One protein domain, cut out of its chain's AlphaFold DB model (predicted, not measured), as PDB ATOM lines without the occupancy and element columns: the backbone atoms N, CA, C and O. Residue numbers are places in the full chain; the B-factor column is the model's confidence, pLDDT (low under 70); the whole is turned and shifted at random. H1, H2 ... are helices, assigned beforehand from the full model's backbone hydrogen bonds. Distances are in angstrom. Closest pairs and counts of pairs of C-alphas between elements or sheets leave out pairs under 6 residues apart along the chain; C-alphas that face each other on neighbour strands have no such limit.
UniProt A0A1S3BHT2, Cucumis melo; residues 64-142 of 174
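Overview. This is residues 64 to 142 of the 174 residues of a protein of Cucumis melo (UniProt A0A1S3BHT2). Two long helices meet near their ends in an open V with unequal arms, the shorter H1 first and then H2, joined by a short loop at the corner. Most of both arms stands free: residues 64 to 78 and 107 to 142. The printed part has 79 residues with two named helices, H1 then H2, and no named strand: all helix. It is extended, with a radius of gyration of the C-alphas of 22.1 A, and flat, spanning 72 by 37 by 14 A.

Arrangement. H1, residues 66 to 87, touches H2, residues 95 to 138, with residues 82 to 86 alone, and H2 touches H1 with residues 95 to 103 alone. Their closest C-alphas are those of Thr 86 and Ala 98, 5.7 A apart. They run opposite ways at a steep tilt of 51 degrees. In H1 and H2 every O i to N i+4 pair is within hydrogen-bond range.

Along the chain. H1 begins at C-alpha 66 (54.272, -39.850, 23.786) and is 31.6 A long from first to last C-alpha. H2 is 62.2 A long and ends at C-alpha 138 (20.581, -34.812, 60.428).

Size, cuts and confidence. The C-alphas of Ser 92 and Asp 141, the two farthest apart, are 73.0 A apart. The printed part has no cut, and the link from H1 to H2 is short, with 7 residues. The pLDDT is under 70 at residues 64 to 65 and 140 to 142.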
ATOM      1  N   GLN A  64      58.768 -38.460  28.054       55.41
ATOM      2  CA  GLN A  64      57.386 -38.152  28.473       55.41
ATOM      3  C   GLN A  64      56.458 -37.696  27.319       55.41
ATOM      4  O   GLN A  64      55.252 -37.554  27.510       55.41
ATOM      5  N   ASN A  65      56.979 -37.483  26.096       63.38
ATOM      6  CA  ASN A  65      56.252 -36.813  24.990       63.38
ATOM      7  C   ASN A  65      55.282 -37.694  24.226       63.38
ATOM      8  O   ASN A  65      54.721 -37.223  23.244       63.38
ATOM      9  N   ASN A  66      55.104 -38.959  24.591       76.44
ATOM     10  CA  ASN A  66      54.272 -39.850  23.786       76.44
ATOM     11  C   ASN A  66      52.833 -39.318  23.696       76.44
ATOM     12  O   ASN A  66      52.273 -39.272  22.607       76.44
ATOM     13  N   PHE A  67      52.295 -38.769  24.789       82.31
ATOM     14  CA  PHE A  67      50.974 -38.134  24.794       82.31
ATOM     15  C   PHE A  67      50.911 -36.848  23.975       82.31
ATOM     16  O   PHE A  67      49.959 -36.647  23.231       82.31
ATOM     17  N   LEU A  68      51.924 -35.986  24.058       85.25
ATOM     18  CA  LEU A  68      51.964 -34.756  23.266       85.25
ATOM     19  C   LEU A  68      52.226 -35.038  21.784       85.25
ATOM     20  O   LEU A  68      51.692 -34.332  20.941       85.25
ATOM     21  N   ARG A  69      52.980 -36.088  21.442       85.94
ATOM     22  CA  ARG A  69      53.118 -36.585  20.066       85.94
ATOM     23  C   ARG A  69      51.785 -37.107  19.546       85.94
ATOM     24  O   ARG A  69      51.403 -36.754  18.438       85.94
ATOM     25  N   VAL A  70      51.052 -37.887  20.344       91.94
ATOM     26  CA  VAL A  70      49.690 -38.330  19.999       91.94
ATOM     27  C   VAL A  70      48.761 -37.128  19.830       91.94
ATOM     28  O   VAL A  70      48.075 -37.042  18.818       91.94
ATOM     29  N   PHE A  71      48.790 -36.158  20.744       91.44
ATOM     30  CA  PHE A  71      48.001 -34.931  20.646       91.44
ATOM     31  C   PHE A  71      48.368 -34.105  19.409       91.44
ATOM     32  O   PHE A  71      47.485 -33.634  18.705       91.44
ATOM     33  N   GLN A  72      49.657 -33.962  19.096       90.19
ATOM     34  CA  GLN A  72      50.129 -33.283  17.887       90.19
ATOM     35  C   GLN A  72      49.646 -33.990  16.622       90.19
ATOM     36  O   GLN A  72      49.253 -33.324  15.666       90.19
ATOM     37  N   THR A  73      49.660 -35.321  16.612       93.56
ATOM     38  CA  THR A  73      49.112 -36.124  15.520       93.56
ATOM     39  C   THR A  73      47.608 -35.890  15.407       93.56
ATOM     40  O   THR A  73      47.157 -35.433  14.366       93.56
ATOM     41  N   VAL A  74      46.837 -36.057  16.484       94.56
ATOM     42  CA  VAL A  74      45.386 -35.794  16.497       94.56
ATOM     43  C   VAL A  74      45.064 -34.362  16.069       94.56
ATOM     44  O   VAL A  74      44.132 -34.156  15.304       94.56
ATOM     45  N   TRP A  75      45.850 -33.371  16.489       92.62
ATOM     46  CA  TRP A  75      45.682 -31.979  16.078       92.62
ATOM     47  C   TRP A  75      45.922 -31.787  14.579       92.62
ATOM     48  O   TRP A  75      45.174 -31.068  13.918       92.62
ATOM     49  N   LYS A  76      46.946 -32.442  14.016       92.62
ATOM     50  CA  LYS A  76      47.193 -32.437  12.569       92.62
ATOM     51  C   LYS A  76      46.026 -33.077  11.817       92.62
ATOM     52  O   LYS A  76      45.422 -32.386  11.006       92.62
ATOM     53  N   ILE A  77      45.633 -34.300  12.186       94.12
ATOM     54  CA  ILE A  77      44.485 -34.994  11.581       94.12
ATOM     55  C   ILE A  77      43.192 -34.185  11.749       94.12
ATOM     56  O   ILE A  77      42.388 -34.129  10.830       94.12
ATOM     57  N   GLY A  78      42.981 -33.533  12.891       90.62
ATOM     58  CA  GLY A  78      41.789 -32.727  13.147       90.62
ATOM     59  C   GLY A  78      41.697 -31.518  12.219       90.62
ATOM     60  O   GLY A  78      40.639 -31.261  11.646       90.62
ATOM     61  N   LYS A  79      42.811 -30.805  12.009       89.94
ATOM     62  CA  LYS A  79      42.867 -29.726  11.010       89.94
ATOM     63  C   LYS A  79      42.610 -30.251   9.600       89.94
ATOM     64  O   LYS A  79      41.852 -29.629   8.861       89.94
ATOM     65  N   ASP A  80      43.219 -31.382   9.256       92.19
ATOM     66  CA  ASP A  80      43.076 -31.996   7.935       92.19
ATOM     67  C   ASP A  80      41.632 -32.500   7.724       92.19
ATOM     68  O   ASP A  80      41.079 -32.402   6.632       92.19
ATOM     69  N   GLY A  81      40.965 -32.939   8.795       91.12
ATOM     70  CA  GLY A  81      39.557 -33.327   8.810       91.12
ATOM     71  C   GLY A  81      38.598 -32.148   8.640       91.12
ATOM     72  O   GLY A  81      37.599 -32.284   7.943       91.12
ATOM     73  N   ILE A  82      38.899 -30.976   9.213       90.75
ATOM     74  CA  ILE A  82      38.120 -29.751   8.957       90.75
ATOM     75  C   ILE A  82      38.267 -29.337   7.492       90.75
ATOM     76  O   ILE A  82      37.283 -28.968   6.860       90.75
ATOM     77  N   GLU A  83      39.476 -29.425   6.936       87.19
ATOM     78  CA  GLU A  83      39.716 -29.115   5.529       87.19
ATOM     79  C   GLU A  83      38.968 -30.074   4.592       87.19
ATOM     80  O   GLU A  83      38.264 -29.609   3.693       87.19
ATOM     81  N   ALA A  84      39.009 -31.380   4.867       90.19
ATOM     82  CA  ALA A  84      38.212 -32.379   4.154       90.19
ATOM     83  C   ALA A  84      36.699 -32.150   4.326       90.19
ATOM     84  O   ALA A  84      35.939 -32.240   3.365       90.19
ATOM     85  N   GLY A  85      36.255 -31.780   5.529       86.00
ATOM     86  CA  GLY A  85      34.854 -31.471   5.814       86.00
ATOM     87  C   GLY A  85      34.343 -30.262   5.031       86.00
ATOM     88  O   GLY A  85      33.177 -30.222   4.647       86.00
ATOM     89  N   THR A  86      35.213 -29.294   4.733       88.62
ATOM     90  CA  THR A  86      34.842 -28.160   3.877       88.62
ATOM     91  C   THR A  86      34.770 -28.474   2.391       88.62
ATOM     92  O   THR A  86      34.153 -27.703   1.664       88.62
ATOM     93  N   ASP A  87      35.347 -29.586   1.936       87.50
ATOM     94  CA  ASP A  87      35.270 -30.023   0.535       87.50
ATOM     95  C   ASP A  87      33.913 -30.672   0.200       87.50
ATOM     96  O   ASP A  87      33.532 -30.787  -0.960       87.50
ATOM     97  N   LEU A  88      33.136 -31.028   1.233       83.69
ATOM     98  CA  LEU A  88      31.742 -31.474   1.119       83.69
ATOM     99  C   LEU A  88      30.762 -30.309   0.901       83.69
ATOM    100  O   LEU A  88      29.579 -30.530   0.634       83.69
ATOM    101  N   VAL A  89      31.233 -29.067   1.047       81.62
ATOM    102  CA  VAL A  89      30.434 -27.861   0.822       81.62
ATOM    103  C   VAL A  89      30.547 -27.467  -0.656       81.62
ATOM    104  O   VAL A  89      31.652 -27.473  -1.201       81.62
ATOM    105  N   PRO A  90      29.443 -27.093  -1.333       80.31
ATOM    106  CA  PRO A  90      29.486 -26.668  -2.728       80.31
ATOM    107  C   PRO A  90      30.489 -25.530  -2.946       80.31
ATOM    108  O   PRO A  90      30.556 -24.594  -2.145       80.31
ATOM    109  N   GLY A  91      31.195 -25.552  -4.081       80.31
ATOM    110  CA  GLY A  91      32.192 -24.533  -4.453       80.31
ATOM    111  C   GLY A  91      31.660 -23.093  -4.549       80.31
ATOM    112  O   GLY A  91      32.438 -22.163  -4.737       80.31
ATOM    113  N   SER A  92      30.349 -22.896  -4.398       80.75
ATOM    114  CA  SER A  92      29.682 -21.598  -4.283       80.75
ATOM    115  C   SER A  92      29.946 -20.879  -2.952       80.75
ATOM    116  O   SER A  92      29.716 -19.675  -2.870       80.75
ATOM    117  N   VAL A  93      30.417 -21.577  -1.908       81.12
ATOM    118  CA  VAL A  93      30.732 -20.968  -0.605       81.12
ATOM    119  C   VAL A  93      32.239 -20.702  -0.500       81.12
ATOM    120  O   VAL A  93      33.037 -21.628  -0.661       81.12
ATOM    121  N   PRO A  94      32.679 -19.469  -0.181       84.69
ATOM    122  CA  PRO A  94      34.096 -19.184   0.015       84.69
ATOM    123  C   PRO A  94      34.691 -20.043   1.141       84.69
ATOM    124  O   PRO A  94      34.191 -20.056   2.269       84.69
ATOM    125  N   ARG A  95      35.808 -20.722   0.851       83.56
ATOM    126  CA  ARG A  95      36.475 -21.675   1.760       83.56
ATOM    127  C   ARG A  95      36.708 -21.163   3.197       83.56
ATOM    128  O   ARG A  95      36.523 -21.954   4.119       83.56
ATOM    129  N   PRO A  96      37.059 -19.886   3.457       86.25
ATOM    130  CA  PRO A  96      37.210 -19.394   4.831       86.25
ATOM    131  C   PRO A  96      35.916 -19.473   5.653       86.25
ATOM    132  O   PRO A  96      35.951 -19.840   6.824       86.25
ATOM    133  N   ILE A  97      34.774 -19.182   5.026       86.06
ATOM    134  CA  ILE A  97      33.456 -19.199   5.672       86.06
ATOM    135  C   ILE A  97      33.014 -20.640   5.931       86.06
ATOM    136  O   ILE A  97      32.569 -20.955   7.035       86.06
ATOM    137  N   ALA A  98      33.233 -21.537   4.962       88.81
ATOM    138  CA  ALA A  98      32.975 -22.964   5.138       88.81
ATOM    139  C   ALA A  98      33.757 -23.530   6.340       88.81
ATOM    140  O   ALA A  98      33.169 -24.191   7.194       88.81
ATOM    141  N   ARG A  99      35.048 -23.190   6.481       86.81
ATOM    142  CA  ARG A  99      35.910 -23.678   7.580       86.81
ATOM    143  C   ARG A  99      35.413 -23.244   8.953       86.81
ATOM    144  O   ARG A  99      35.353 -24.060   9.867       86.81
ATOM    145  N   ILE A 100      35.031 -21.975   9.088       90.81
ATOM    146  CA  ILE A 100      34.495 -21.443  10.345       90.81
ATOM    147  C   ILE A 100      33.162 -22.122  10.671       90.81
ATOM    148  O   ILE A 100      32.960 -22.547  11.803       90.81
ATOM    149  N   SER A 101      32.281 -22.292   9.680       89.50
ATOM    150  CA  SER A 101      30.972 -22.921   9.896       89.50
ATOM    151  C   SER A 101      31.077 -24.389  10.328       89.50
ATOM    152  O   SER A 101      30.520 -24.756  11.361       89.50
ATOM    153  N   VAL A 102      31.859 -25.209   9.615       90.56
ATOM    154  CA  VAL A 102      32.093 -26.622   9.956       90.56
ATOM    155  C   VAL A 102      32.776 -26.733  11.319       90.56
ATOM    156  O   VAL A 102      32.396 -27.574  12.131       90.56
ATOM    157  N   GLY A 103      33.725 -25.837  11.611       92.62
ATOM    158  CA  GLY A 103      34.380 -25.756  12.914       92.62
ATOM    159  C   GLY A 103      33.407 -25.453  14.057       92.62
ATOM    160  O   GLY A 103      33.454 -26.132  15.079       92.62
ATOM    161  N   ILE A 104      32.498 -24.487  13.891       94.12
ATOM    162  CA  ILE A 104      31.485 -24.147  14.904       94.12
ATOM    163  C   ILE A 104      30.511 -25.309  15.110       94.12
ATOM    164  O   ILE A 104      30.203 -25.630  16.253       94.12
ATOM    165  N   VAL A 105      30.049 -25.959  14.040       94.56
ATOM    166  CA  VAL A 105      29.144 -27.116  14.142       94.56
ATOM    167  C   VAL A 105      29.827 -28.271  14.877       94.56
ATOM    168  O   VAL A 105      29.267 -28.808  15.832       94.56
ATOM    169  N   ALA A 106      31.061 -28.609  14.497       93.50
ATOM    170  CA  ALA A 106      31.846 -29.639  15.174       93.50
ATOM    171  C   ALA A 106      32.085 -29.291  16.653       93.50
ATOM    172  O   ALA A 106      31.920 -30.144  17.528       93.50
ATOM    173  N   LEU A 107      32.410 -28.029  16.949       94.19
ATOM    174  CA  LEU A 107      32.596 -27.547  18.312       94.19
ATOM    175  C   LEU A 107      31.292 -27.595  19.114       94.19
ATOM    176  O   LEU A 107      31.319 -27.995  20.270       94.19
ATOM    177  N   ALA A 108      30.156 -27.233  18.521       95.31
ATOM    178  CA  ALA A 108      28.855 -27.283  19.178       95.31
ATOM    179  C   ALA A 108      28.477 -28.720  19.556       95.31
ATOM    180  O   ALA A 108      28.048 -28.953  20.684       95.31
ATOM    181  N   ILE A 109      28.705 -29.688  18.663       95.31
ATOM    182  CA  ILE A 109      28.493 -31.115  18.945       95.31
ATOM    183  C   ILE A 109      29.427 -31.575  20.073       95.31
ATOM    184  O   ILE A 109      28.976 -32.196  21.037       95.31
ATOM    185  N   GLY A 110      30.712 -31.217  20.001       94.12
ATOM    186  CA  GLY A 110      31.695 -31.544  21.036       94.12
ATOM    187  C   GLY A 110      31.343 -30.948  22.402       94.12
ATOM    188  O   GLY A 110      31.358 -31.653  23.407       94.12
ATOM    189  N   LEU A 111      30.961 -29.670  22.445       93.44
ATOM    190  CA  LEU A 111      30.525 -28.983  23.660       93.44
ATOM    191  C   LEU A 111      29.200 -29.529  24.187       93.44
ATOM    192  O   LEU A 111      29.022 -29.579  25.398       93.44
ATOM    193  N   PHE A 112      28.282 -29.957  23.320       93.50
ATOM    194  CA  PHE A 112      27.027 -30.581  23.727       93.50
ATOM    195  C   PHE A 112      27.280 -31.906  24.455       93.50
ATOM    196  O   PHE A 112      26.781 -32.108  25.562       93.50
ATOM    197  N   LEU A 113      28.128 -32.762  23.883       95.75
ATOM    198  CA  LEU A 113      28.561 -34.016  24.505       95.75
ATOM    199  C   LEU A 113      29.330 -33.756  25.804       95.75
ATOM    200  O   LEU A 113      29.046 -34.372  26.829       95.75
ATOM    201  N   PHE A 114      30.261 -32.803  25.790       93.50
ATOM    202  CA  PHE A 114      31.040 -32.434  26.968       93.50
ATOM    203  C   PHE A 114      30.151 -31.893  28.090       93.50
ATOM    204  O   PHE A 114      30.282 -32.314  29.236       93.50
ATOM    205  N   LYS A 115      29.196 -31.017  27.763       91.62
ATOM    206  CA  LYS A 115      28.198 -30.499  28.701       91.62
ATOM    207  C   LYS A 115      27.320 -31.622  29.236       91.62
ATOM    208  O   LYS A 115      27.037 -31.617  30.424       91.62
ATOM    209  N   SER A 116      26.931 -32.588  28.405       94.25
ATOM    210  CA  SER A 116      26.172 -33.758  28.855       94.25
ATOM    211  C   SER A 116      26.971 -34.576  29.865       94.25
ATOM    212  O   SER A 116      26.485 -34.826  30.960       94.25
ATOM    213  N   ILE A 117      28.212 -34.944  29.541       93.94
ATOM    214  CA  ILE A 117      29.057 -35.763  30.421       93.94
ATOM    215  C   ILE A 117      29.355 -35.018  31.722       93.94
ATOM    216  O   ILE A 117      29.193 -35.573  32.806       93.94
ATOM    217  N   LEU A 118      29.751 -33.746  31.624       93.38
ATOM    218  CA  LEU A 118      30.084 -32.928  32.782       93.38
ATOM    219  C   LEU A 118      28.850 -32.667  33.650       93.38
ATOM    220  O   LEU A 118      28.934 -32.763  34.869       93.38
ATOM    221  N   SER A 119      27.694 -32.399  33.040       93.75
ATOM    222  CA  SER A 119      26.441 -32.207  33.769       93.75
ATOM    223  C   SER A 119      25.985 -33.493  34.442       93.75
ATOM    224  O   SER A 119      25.533 -33.420  35.574       93.75
ATOM    225  N   THR A 120      26.113 -34.661  33.807       94.94
ATOM    226  CA  THR A 120      25.779 -35.947  34.436       94.94
ATOM    227  C   THR A 120      26.732 -36.262  35.584       94.94
ATOM    228  O   THR A 120      26.276 -36.618  36.668       94.94
ATOM    229  N   ALA A 121      28.041 -36.090  35.388       95.44
ATOM    230  CA  ALA A 121      29.036 -36.339  36.426       95.44
ATOM    231  C   ALA A 121      28.832 -35.421  37.639       95.44
ATOM    232  O   ALA A 121      28.768 -35.898  38.771       95.44
ATOM    233  N   LEU A 122      28.663 -34.115  37.403       93.62
ATOM    234  CA  LEU A 122      28.385 -33.151  38.465       93.62
ATOM    235  C   LEU A 122      27.020 -33.382  39.102       93.62
ATOM    236  O   LEU A 122      26.905 -33.228  40.307       93.62
ATOM    237  N   PHE A 123      26.003 -33.777  38.340       94.75
ATOM    238  CA  PHE A 123      24.685 -34.088  38.884       94.75
ATOM    239  C   PHE A 123      24.729 -35.289  39.829       94.75
ATOM    240  O   PHE A 123      24.213 -35.204  40.938       94.75
ATOM    241  N   VAL A 124      25.386 -36.385  39.436       96.12
ATOM    242  CA  VAL A 124      25.553 -37.561  40.304       96.12
ATOM    243  C   VAL A 124      26.358 -37.196  41.546       96.12
ATOM    244  O   VAL A 124      25.951 -37.534  42.654       96.12
ATOM    245  N   LEU A 125      27.462 -36.464  41.379       95.31
ATOM    246  CA  LEU A 125      28.300 -36.034  42.495       95.31
ATOM    247  C   LEU A 125      27.555 -35.075  43.436       95.31
ATOM    248  O   LEU A 125      27.674 -35.198  44.650       95.31
ATOM    249  N   ALA A 126      26.756 -34.159  42.888       95.56
ATOM    250  CA  ALA A 126      25.950 -33.215  43.649       95.56
ATOM    251  C   ALA A 126      24.801 -33.911  44.378       95.56
ATOM    252  O   ALA A 126      24.588 -33.623  45.545       95.56
ATOM    253  N   MET A 127      24.088 -34.842  43.741       95.88
ATOM    254  CA  MET A 127      23.005 -35.590  44.383       95.88
ATOM    255  C   MET A 127      23.538 -36.519  45.473       95.88
ATOM    256  O   MET A 127      23.051 -36.470  46.598       95.88
ATOM    257  N   MET A 128      24.570 -37.316  45.179       94.56
ATOM    258  CA  MET A 128      25.202 -38.175  46.187       94.56
ATOM    259  C   MET A 128      25.820 -37.352  47.316       94.56
ATOM    260  O   MET A 128      25.629 -37.673  48.485       94.56
ATOM    261  N   GLY A 129      26.497 -36.252  46.981       95.12
ATOM    262  CA  GLY A 129      27.069 -35.328  47.953       95.12
ATOM    263  C   GLY A 129      26.010 -34.641  48.811       95.12
ATOM    264  O   GLY A 129      26.176 -34.576  50.022       95.12
ATOM    265  N   ALA A 130      24.906 -34.175  48.225       94.44
ATOM    266  CA  ALA A 130      23.823 -33.511  48.944       94.44
ATOM    267  C   ALA A 130      23.080 -34.478  49.867       94.44
ATOM    268  O   ALA A 130      22.846 -34.144  51.024       94.44
ATOM    269  N   ILE A 131      22.757 -35.687  49.396       93.44
ATOM    270  CA  ILE A 131      22.118 -36.717  50.225       93.44
ATOM    271  C   ILE A 131      23.038 -37.099  51.387       93.44
ATOM    272  O   ILE A 131      22.594 -37.129  52.532       93.44
ATOM    273  N   TYR A 132      24.327 -37.321  51.120       91.69
ATOM    274  CA  TYR A 132      25.314 -37.619  52.157       91.69
ATOM    275  C   TYR A 132      25.488 -36.459  53.147       91.69
ATOM    276  O   TYR A 132      25.570 -36.674  54.354       91.69
ATOM    277  N   PHE A 133      25.483 -35.222  52.652       90.56
ATOM    278  CA  PHE A 133      25.570 -34.020  53.473       90.56
ATOM    279  C   PHE A 133      24.347 -33.862  54.379       90.56
ATOM    280  O   PHE A 133      24.507 -33.611  55.568       90.56
ATOM    281  N   ILE A 134      23.135 -34.058  53.850       91.88
ATOM    282  CA  ILE A 134      21.887 -34.038  54.625       91.88
ATOM    283  C   ILE A 134      21.888 -35.166  55.659       91.88
ATOM    284  O   ILE A 134      21.532 -34.935  56.810       91.88
ATOM    285  N   PHE A 135      22.331 -36.365  55.280       86.25
ATOM    286  CA  PHE A 135      22.431 -37.504  56.189       86.25
ATOM    287  C   PHE A 135      23.383 -37.215  57.350       86.25
ATOM    288  O   PHE A 135      22.988 -37.369  58.501       86.25
ATOM    289  N   ILE A 136      24.592 -36.725  57.067       86.19
ATOM    290  CA  ILE A 136      25.534 -36.299  58.105       86.19
ATOM    291  C   ILE A 136      24.951 -35.172  58.943       86.19
ATOM    292  O   ILE A 136      25.147 -35.181  60.146       86.19
ATOM    293  N   ALA A 137      24.251 -34.210  58.335       85.12
ATOM    294  CA  ALA A 137      23.718 -33.042  59.027       85.12
ATOM    295  C   ALA A 137      22.515 -33.349  59.936       85.12
ATOM    296  O   ALA A 137      22.322 -32.647  60.928       85.12
ATOM    297  N   LEU A 138      21.721 -34.373  59.617       82.50
ATOM    298  CA  LEU A 138      20.581 -34.812  60.428       82.50
ATOM    299  C   LEU A 138      20.953 -35.913  61.427       82.50
ATOM    300  O   LEU A 138      20.333 -36.003  62.479       82.50
ATOM    301  N   ASN A 139      21.987 -36.705  61.138       77.50
ATOM    302  CA  ASN A 139      22.505 -37.753  62.021       77.50
ATOM    303  C   ASN A 139      23.821 -37.326  62.700       77.50
ATOM    304  O   ASN A 139      24.659 -38.170  62.999       77.50
ATOM    305  N   LYS A 140      24.031 -36.021  62.943       64.12
ATOM    306  CA  LYS A 140      25.293 -35.469  63.497       64.12
ATOM    307  C   LYS A 140      25.686 -36.056  64.852       64.12
ATOM    308  O   LYS A 140      26.868 -36.025  65.188       64.12
ATOM    309  N   ASP A 141      24.715 -36.566  65.602       58.75
ATOM    310  CA  ASP A 141      24.924 -37.156  66.926       58.75
ATOM    311  C   ASP A 141      25.217 -38.664  66.855       58.75
ATOM    312  O   ASP A 141      25.838 -39.224  67.759       58.75
ATOM    313  N   GLU A 142      24.891 -39.308  65.732       59.09
ATOM    314  CA  GLU A 142      25.434 -40.612  65.358       59.09
ATOM    315  C   GLU A 142      26.732 -40.399  64.569       59.09
ATOM    316  O   GLU A 142      26.845 -40.687  63.377       59.09
TER     317      GLU A 142